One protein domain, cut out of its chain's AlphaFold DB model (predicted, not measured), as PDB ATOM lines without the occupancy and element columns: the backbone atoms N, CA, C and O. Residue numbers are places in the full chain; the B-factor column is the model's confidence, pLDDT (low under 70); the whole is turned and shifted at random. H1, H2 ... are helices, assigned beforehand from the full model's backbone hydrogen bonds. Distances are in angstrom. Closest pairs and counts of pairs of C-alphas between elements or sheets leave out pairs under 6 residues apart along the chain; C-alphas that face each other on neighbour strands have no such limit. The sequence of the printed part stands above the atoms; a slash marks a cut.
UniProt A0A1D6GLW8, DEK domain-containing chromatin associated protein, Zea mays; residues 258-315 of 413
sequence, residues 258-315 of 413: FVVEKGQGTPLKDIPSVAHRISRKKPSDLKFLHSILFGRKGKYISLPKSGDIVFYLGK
ATOM      1  N   PHE A 258     150.551 163.058 150.295       67.31
ATOM      2  CA  PHE A 258     150.532 162.296 151.532       67.31
ATOM      3  C   PHE A 258     149.122 161.744 151.746       67.31
ATOM      4  O   PHE A 258     148.285 162.354 152.403       67.31
ATOM      5  N   VAL A 259     148.836 160.617 151.097       70.38
ATOM      6  CA  VAL A 259     147.564 159.905 151.205       70.38
ATOM      7  C   VAL A 259     147.637 159.000 152.427       70.38
ATOM      8  O   VAL A 259     148.270 157.949 152.389       70.38
ATOM      9  N   VAL A 260     146.974 159.399 153.512       74.31
ATOM     10  CA  VAL A 260     146.841 158.535 154.691       74.31
ATOM     11  C   VAL A 260     145.921 157.356 154.362       74.31
ATOM     12  O   VAL A 260     144.731 157.534 154.082       74.31
ATOM     13  N   GLU A 261     146.473 156.143 154.382       76.75
ATOM     14  CA  GLU A 261     145.722 154.912 154.131       76.75
ATOM     15  C   GLU A 261     144.801 154.507 155.296       76.75
ATOM     16  O   GLU A 261     144.917 154.967 156.435       76.75
ATOM     17  N   LYS A 262     143.855 153.603 155.009       77.50
ATOM     18  CA  LYS A 262     142.848 153.140 155.971       77.50
ATOM     19  C   LYS A 262     143.448 152.205 157.032       77.50
ATOM     20  O   LYS A 262     143.486 150.991 156.844       77.50
ATOM     21  N   GLY A 263     143.843 152.744 158.183       77.56
ATOM     22  CA  GLY A 263     144.152 151.925 159.363       77.56
ATOM     23  C   GLY A 263     142.938 151.137 159.906       77.56
ATOM     24  O   GLY A 263     141.785 151.513 159.689       77.56
ATOM     25  N   GLN A 264     143.198 150.046 160.642       71.56
ATOM     26  CA  GLN A 264     142.182 149.190 161.285       71.56
ATOM     27  C   GLN A 264     141.970 149.556 162.771       71.56
ATOM     28  O   GLN A 264     142.444 148.851 163.666       71.56
ATOM     29  N   GLY A 265     141.334 150.685 163.078       80.75
ATOM     30  CA  GLY A 265     141.222 151.172 164.458       80.75
ATOM     31  C   GLY A 265     140.313 152.387 164.617       80.75
ATOM     32  O   GLY A 265     139.764 152.897 163.644       80.75
ATOM     33  N   THR A 266     140.136 152.821 165.866       82.31
ATOM     34  CA  THR A 266     139.154 153.842 166.257       82.31
ATOM     35  C   THR A 266     139.384 155.166 165.515       82.31
ATOM     36  O   THR A 266     140.485 155.714 165.603       82.31
ATOM     37  N   PRO A 267     138.384 155.715 164.799       84.50
ATOM     38  CA  PRO A 267     138.504 157.029 164.180       84.50
ATOM     39  C   PRO A 267     138.516 158.118 165.262       84.50
ATOM     40  O   PRO A 267     137.882 157.985 166.309       84.50
ATOM     41  N   LEU A 268     139.181 159.248 165.003       85.12
ATOM     42  CA  LEU A 268     139.411 160.305 166.011       85.12
ATOM     43  C   LEU A 268     138.132 161.039 166.489       85.12
ATOM     44  O   LEU A 268     138.207 161.937 167.326       85.12
ATOM     45  N   LYS A 269     136.969 160.669 165.940       82.12
ATOM     46  CA  LYS A 269     135.618 161.158 166.255       82.12
ATOM     47  C   LYS A 269     134.993 160.380 167.413       82.12
ATOM     48  O   LYS A 269     134.211 160.948 168.169       82.12
ATOM     49  N   ASP A 270     135.373 159.115 167.557       86.69
ATOM     50  CA  ASP A 270     134.804 158.198 168.545       86.69
ATOM     51  C   ASP A 270     135.683 158.144 169.814       86.69
ATOM     52  O   ASP A 270     135.319 157.534 170.813       86.69
ATOM     53  N   ILE A 271     136.837 158.830 169.796       91.06
ATOM     54  CA  ILE A 271     137.714 159.063 170.951       91.06
ATOM     55  C   ILE A 271     137.293 160.391 171.615       91.06
ATOM     56  O   ILE A 271     137.603 161.450 171.056       91.06
ATOM     57  N   PRO A 272     136.647 160.405 172.802       90.69
ATOM     58  CA  PRO A 272     135.964 161.601 173.316       90.69
ATOM     59  C   PRO A 272     136.864 162.834 173.474       90.69
ATOM     60  O   PRO A 272     136.509 163.931 173.042       90.69
ATOM     61  N   SER A 273     138.072 162.653 174.020       92.75
ATOM     62  CA  SER A 273     139.050 163.739 174.190       92.75
ATOM     63  C   SER A 273     139.508 164.327 172.848       92.75
ATOM     64  O   SER A 273     139.610 165.547 172.701       92.75
ATOM     65  N   VAL A 274     139.729 163.488 171.828       89.75
ATOM     66  CA  VAL A 274     140.187 163.960 170.513       89.75
ATOM     67  C   VAL A 274     139.042 164.618 169.746       89.75
ATOM     68  O   VAL A 274     139.236 165.706 169.210       89.75
ATOM     69  N   ALA A 275     137.830 164.063 169.801       89.00
ATOM     70  CA  ALA A 275     136.629 164.682 169.245       89.00
ATOM     71  C   ALA A 275     136.362 166.071 169.856       89.00
ATOM     72  O   ALA A 275     136.144 167.044 169.131       89.00
ATOM     73  N   HIS A 276     136.478 166.206 171.181       89.62
ATOM     74  CA  HIS A 276     136.329 167.481 171.889       89.62
ATOM     75  C   HIS A 276     137.479 168.477 171.615       89.62
ATOM     76  O   HIS A 276     137.292 169.692 171.727       89.62
ATOM     77  N   ARG A 277     138.670 168.005 171.214       91.25
ATOM     78  CA  ARG A 277     139.764 168.868 170.725       91.25
ATOM     79  C   ARG A 277     139.556 169.291 169.267       91.25
ATOM     80  O   ARG A 277     139.776 170.459 168.965       91.25
ATOM     81  N   ILE A 278     139.087 168.399 168.389       88.06
ATOM     82  CA  ILE A 278     138.767 168.701 166.980       88.06
ATOM     83  C   ILE A 278     137.599 169.693 166.892       88.06
ATOM     84  O   ILE A 278     137.704 170.689 166.182       88.06
ATOM     85  N   SER A 279     136.530 169.486 167.669       85.94
ATOM     86  CA  SER A 279     135.351 170.371 167.707       85.94
ATOM     87  C   SER A 279     135.665 171.800 168.190       85.94
ATOM     88  O   SER A 279     134.932 172.739 167.892       85.94
ATOM     89  N   ARG A 280     136.790 171.992 168.899       89.88
ATOM     90  CA  ARG A 280     137.289 173.306 169.347       89.88
ATOM     91  C   ARG A 280     138.359 173.921 168.428       89.88
ATOM     92  O   ARG A 280     138.901 174.976 168.755       89.88
ATOM     93  N   LYS A 281     138.687 173.300 167.287       88.25
ATOM     94  CA  LYS A 281     139.567 173.892 166.258       88.25
ATOM     95  C   LYS A 281     138.769 174.703 165.240       88.25
ATOM     96  O   LYS A 281     137.588 174.456 165.011       88.25
ATOM     97  N   LYS A 282     139.418 175.688 164.610       88.88
ATOM     98  CA  LYS A 282     138.747 176.553 163.633       88.88
ATOM     99  C   LYS A 282     138.464 175.768 162.340       88.88
ATOM    100  O   LYS A 282     139.290 174.954 161.916       88.88
ATOM    101  N   PRO A 283     137.354 176.057 161.634       82.44
ATOM    102  CA  PRO A 283     137.035 175.411 160.361       82.44
ATOM    103  C   PRO A 283     137.985 175.809 159.218       82.44
ATOM    104  O   PRO A 283     137.925 175.207 158.150       82.44
ATOM    105  N   SER A 284     138.847 176.815 159.404       85.19
ATOM    106  CA  SER A 284     140.012 177.094 158.550       85.19
ATOM    107  C   SER A 284     141.045 175.974 158.647       85.19
ATOM    108  O   SER A 284     141.400 175.347 157.649       85.19
ATOM    109  N   ASP A 285     141.468 175.691 159.874       87.81
ATOM    110  CA  ASP A 285     142.579 174.810 160.218       87.81
ATOM    111  C   ASP A 285     142.237 173.371 159.818       87.81
ATOM    112  O   ASP A 285     143.069 172.643 159.282       87.81
ATOM    113  N   LEU A 286     140.969 172.985 159.996       84.94
ATOM    114  CA  LEU A 286     140.481 171.656 159.645       84.94
ATOM    115  C   LEU A 286     140.361 171.438 158.121       84.94
ATOM    116  O   LEU A 286     140.590 170.326 157.645       84.94
ATOM    117  N   LYS A 287     140.080 172.491 157.333       84.44
ATOM    118  CA  LYS A 287     140.150 172.436 155.854       84.44
ATOM    119  C   LYS A 287     141.594 172.306 155.372       84.44
ATOM    120  O   LYS A 287     141.857 171.535 154.453       84.44
ATOM    121  N   PHE A 288     142.516 173.045 155.993       85.31
ATOM    122  CA  PHE A 288     143.949 172.977 155.701       85.31
ATOM    123  C   PHE A 288     144.508 171.579 156.003       85.31
ATOM    124  O   PHE A 288     145.095 170.956 155.123       85.31
ATOM    125  N   LEU A 289     144.212 171.033 157.187       85.31
ATOM    126  CA  LEU A 289     144.634 169.691 157.589       85.31
ATOM    127  C   LEU A 289     144.084 168.600 156.654       85.31
ATOM    128  O   LEU A 289     144.847 167.755 156.196       85.31
ATOM    129  N   HIS A 290     142.798 168.648 156.289       81.88
ATOM    130  CA  HIS A 290     142.225 167.708 155.313       81.88
ATOM    131  C   HIS A 290     142.874 167.846 153.918       81.88
ATOM    132  O   HIS A 290     143.045 166.851 153.213       81.88
ATOM    133  N   SER A 291     143.287 169.057 153.525       84.56
ATOM    134  CA  SER A 291     144.016 169.279 152.269       84.56
ATOM    135  C   SER A 291     145.437 168.711 152.276       84.56
ATOM    136  O   SER A 291     145.935 168.391 151.199       84.56
ATOM    137  N   ILE A 292     146.065 168.569 153.447       85.81
ATOM    138  CA  ILE A 292     147.377 167.925 153.612       85.81
ATOM    139  C   ILE A 292     147.225 166.399 153.654       85.81
ATOM    140  O   ILE A 292     147.838 165.712 152.847       85.81
ATOM    141  N   LEU A 293     146.378 165.872 154.548       83.94
ATOM    142  CA  LEU A 293     146.267 164.428 154.832       83.94
ATOM    143  C   LEU A 293     145.621 163.593 153.711       83.94
ATOM    144  O   LEU A 293     145.715 162.366 153.720       83.94
ATOM    145  N   PHE A 294     144.907 164.241 152.783       76.50
ATOM    146  CA  PHE A 294     144.149 163.553 151.733       76.50
ATOM    147  C   PHE A 294     144.326 164.161 150.333       76.50
ATOM    148  O   PHE A 294     143.669 163.712 149.392       76.50
ATOM    149  N   GLY A 295     145.149 165.209 150.178       76.69
ATOM    150  CA  GLY A 295     145.367 165.919 148.905       76.69
ATOM    151  C   GLY A 295     144.106 166.547 148.285       76.69
ATOM    152  O   GLY A 295     144.092 166.890 147.102       76.69
ATOM    153  N   ARG A 296     143.010 166.662 149.048       75.25
ATOM    154  CA  ARG A 296     141.668 167.030 148.563       75.25
ATOM    155  C   ARG A 296     141.158 168.275 149.279       75.25
ATOM    156  O   ARG A 296     141.362 168.447 150.474       75.25
ATOM    157  N   LYS A 297     140.422 169.137 148.575       70.00
ATOM    158  CA  LYS A 297     139.772 170.309 149.191       70.00
ATOM    159  C   LYS A 297     138.529 169.870 149.969       70.00
ATOM    160  O   LYS A 297     137.428 169.828 149.421       70.00
ATOM    161  N   GLY A 298     138.726 169.521 151.239       62.22
ATOM    162  CA  GLY A 298     137.676 169.029 152.128       62.22
ATOM    163  C   GLY A 298     136.538 170.031 152.306       62.22
ATOM    164  O   GLY A 298     136.753 171.170 152.732       62.22
ATOM    165  N   LYS A 299     135.305 169.602 152.020       56.81
ATOM    166  CA  LYS A 299     134.108 170.363 152.387       56.81
ATOM    167  C   LYS A 299     133.887 170.211 153.892       56.81
ATOM    168  O   LYS A 299     133.430 169.169 154.347       56.81
ATOM    169  N   TYR A 300     134.190 171.259 154.656       53.59
ATOM    170  CA  TYR A 300     133.731 171.369 156.042       53.59
ATOM    171  C   TYR A 300     132.206 171.520 156.034       53.59
ATOM    172  O   TYR A 300     131.689 172.626 155.863       53.59
ATOM    173  N   ILE A 301     131.494 170.400 156.154       48.56
ATOM    174  CA  ILE A 301     130.049 170.389 156.373       48.56
ATOM    175  C   ILE A 301     129.829 170.667 157.860       48.56
ATOM    176  O   ILE A 301     130.174 169.859 158.722       48.56
ATOM    177  N   SER A 302     129.297 171.850 158.150       40.56
ATOM    178  CA  SER A 302     128.721 172.184 159.451       40.56
ATOM    179  C   SER A 302     127.397 171.443 159.645       40.56
ATOM    180  O   SER A 302     126.635 171.334 158.686       40.56
ATOM    181  N   LEU A 303     127.083 171.080 160.895       33.09
ATOM    182  CA  LEU A 303     125.884 170.321 161.306       33.09
ATOM    183  C   LEU A 303     125.988 168.808 160.972       33.09
ATOM    184  O   LEU A 303     126.900 168.393 160.260       33.09
ATOM    185  N   PRO A 304     125.264 167.947 161.709       41.50
ATOM    186  CA  PRO A 304     125.872 167.185 162.799       41.50
ATOM    187  C   PRO A 304     126.522 165.862 162.358       41.50
ATOM    188  O   PRO A 304     126.184 165.286 161.332       41.50
ATOM    189  N   LYS A 305     127.390 165.316 163.224       46.34
ATOM    190  CA  LYS A 305     128.002 163.972 163.100       46.34
ATOM    191  C   LYS A 305     128.963 163.778 161.906       46.34
ATOM    192  O   LYS A 305     129.172 162.634 161.499       46.34
ATOM    193  N   SER A 306     129.614 164.827 161.397       43.88
ATOM    194  CA  SER A 306     130.593 164.749 160.295       43.88
ATOM    195  C   SER A 306     131.704 163.704 160.535       43.88
ATOM    196  O   SER A 306     132.561 163.859 161.401       43.88
ATOM    197  N   GLY A 307     131.677 162.599 159.776       46.44
ATOM    198  CA  GLY A 307     132.692 161.534 159.838       46.44
ATOM    199  C   GLY A 307     133.891 161.764 158.913       46.44
ATOM    200  O   GLY A 307     134.992 161.296 159.186       46.44
ATOM    201  N   ASP A 308     133.703 162.529 157.839       51.19
ATOM    202  CA  ASP A 308     134.503 162.387 156.609       51.19
ATOM    203  C   ASP A 308     135.863 163.102 156.624       51.19
ATOM    204  O   ASP A 308     136.653 162.992 155.689       51.19
ATOM    205  N   ILE A 309     136.151 163.824 157.705       46.97
ATOM    206  CA  ILE A 309     137.479 164.376 158.012       46.97
ATOM    207  C   ILE A 309     138.276 163.410 158.912       46.97
ATOM    208  O   ILE A 309     139.471 163.597 159.115       46.97
ATOM    209  N   VAL A 310     137.610 162.394 159.471       45.88
ATOM    210  CA  VAL A 310     138.024 161.730 160.713       45.88
ATOM    211  C   VAL A 310     138.128 160.204 160.596       45.88
ATOM    212  O   VAL A 310     138.661 159.538 161.488       45.88
ATOM    213  N   PHE A 311     137.696 159.631 159.474       41.19
ATOM    214  CA  PHE A 311     138.164 158.308 159.083       41.19
ATOM    215  C   PHE A 311     139.683 158.342 158.806       41.19
ATOM    216  O   PHE A 311     140.203 159.327 158.286       41.19
ATOM    217  N   TYR A 312     140.364 157.233 159.112       43.50
ATOM    218  CA  TYR A 312     141.784 156.970 158.806       43.50
ATOM    219  C   TYR A 312     142.826 157.670 159.702       43.50
ATOM    220  O   TYR A 312     143.813 158.206 159.215       43.50
ATOM    221  N   LEU A 313     142.684 157.573 161.031       39.12
ATOM    222  CA  LEU A 313     143.867 157.606 161.909       39.12
ATOM    223  C   LEU A 313     143.739 156.707 163.148       39.12
ATOM    224  O   LEU A 313     143.889 157.139 164.287       39.12
ATOM    225  N   GLY A 314     143.492 155.423 162.907       32.53
ATOM    226  CA  GLY A 314     143.670 154.385 163.914       32.53
ATOM    227  C   GLY A 314     144.010 153.060 163.248       32.53
ATOM    228  O   GLY A 314     143.320 152.654 162.322       32.53
ATOM    229  N   LYS A 315     145.039 152.363 163.733       36.41
ATOM    230  CA  LYS A 315     145.183 150.903 163.625       36.41
ATOM    231  C   LYS A 315     145.370 150.390 165.053       36.41
ATOM    232  O   LYS A 315     146.092 151.025 165.818       36.41
TER     233      LYS A 315
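What this domain is: This is residues 258 to 315 of the 413 residues of the protein "DEK domain-containing chromatin associated protein" of Zea mays (UniProt A0A1D6GLW8). Little regular structure is present: two short helices, H1 and H2, follow each other round the rim, and the long stretch of residues 294 to 315, with no named element, folds back from H2 into the middle. Residues 258 to 271 make another part of the rim before H1. The printed part has 58 residues, 18 of them in the two named helices, with no named strand; its class is all helix. It is compact, with a radius of gyration of the C-alphas of 11.0 A and spans of 27 by 26 by 16 A.

How they stand to each other: H2, residues 283 to 293, is only just apart from H1, residues 272 to 278, their closest C-alphas being 8.1 A apart. A tight link of 4 residues joins them. In H1 every O i to N i+4 pair is within hydrogen-bond range; in H2, 6 of 7 are.

Where its parts are: H2 measures 15.4 A from C-alpha 283 to C-alpha 293 at (146.267, 164.428, 154.832). H1 measures 9.9 A, beginning with C-alpha 272 at (135.964, 161.601, 173.316).

The domain as a whole: The C-alphas farthest apart, of Gln 264 and Ser 284, are 28.1 A apart. The printed part has no cut. Its mean pLDDT is 71.2; residue 258 and residues 298 to 315 are under 70.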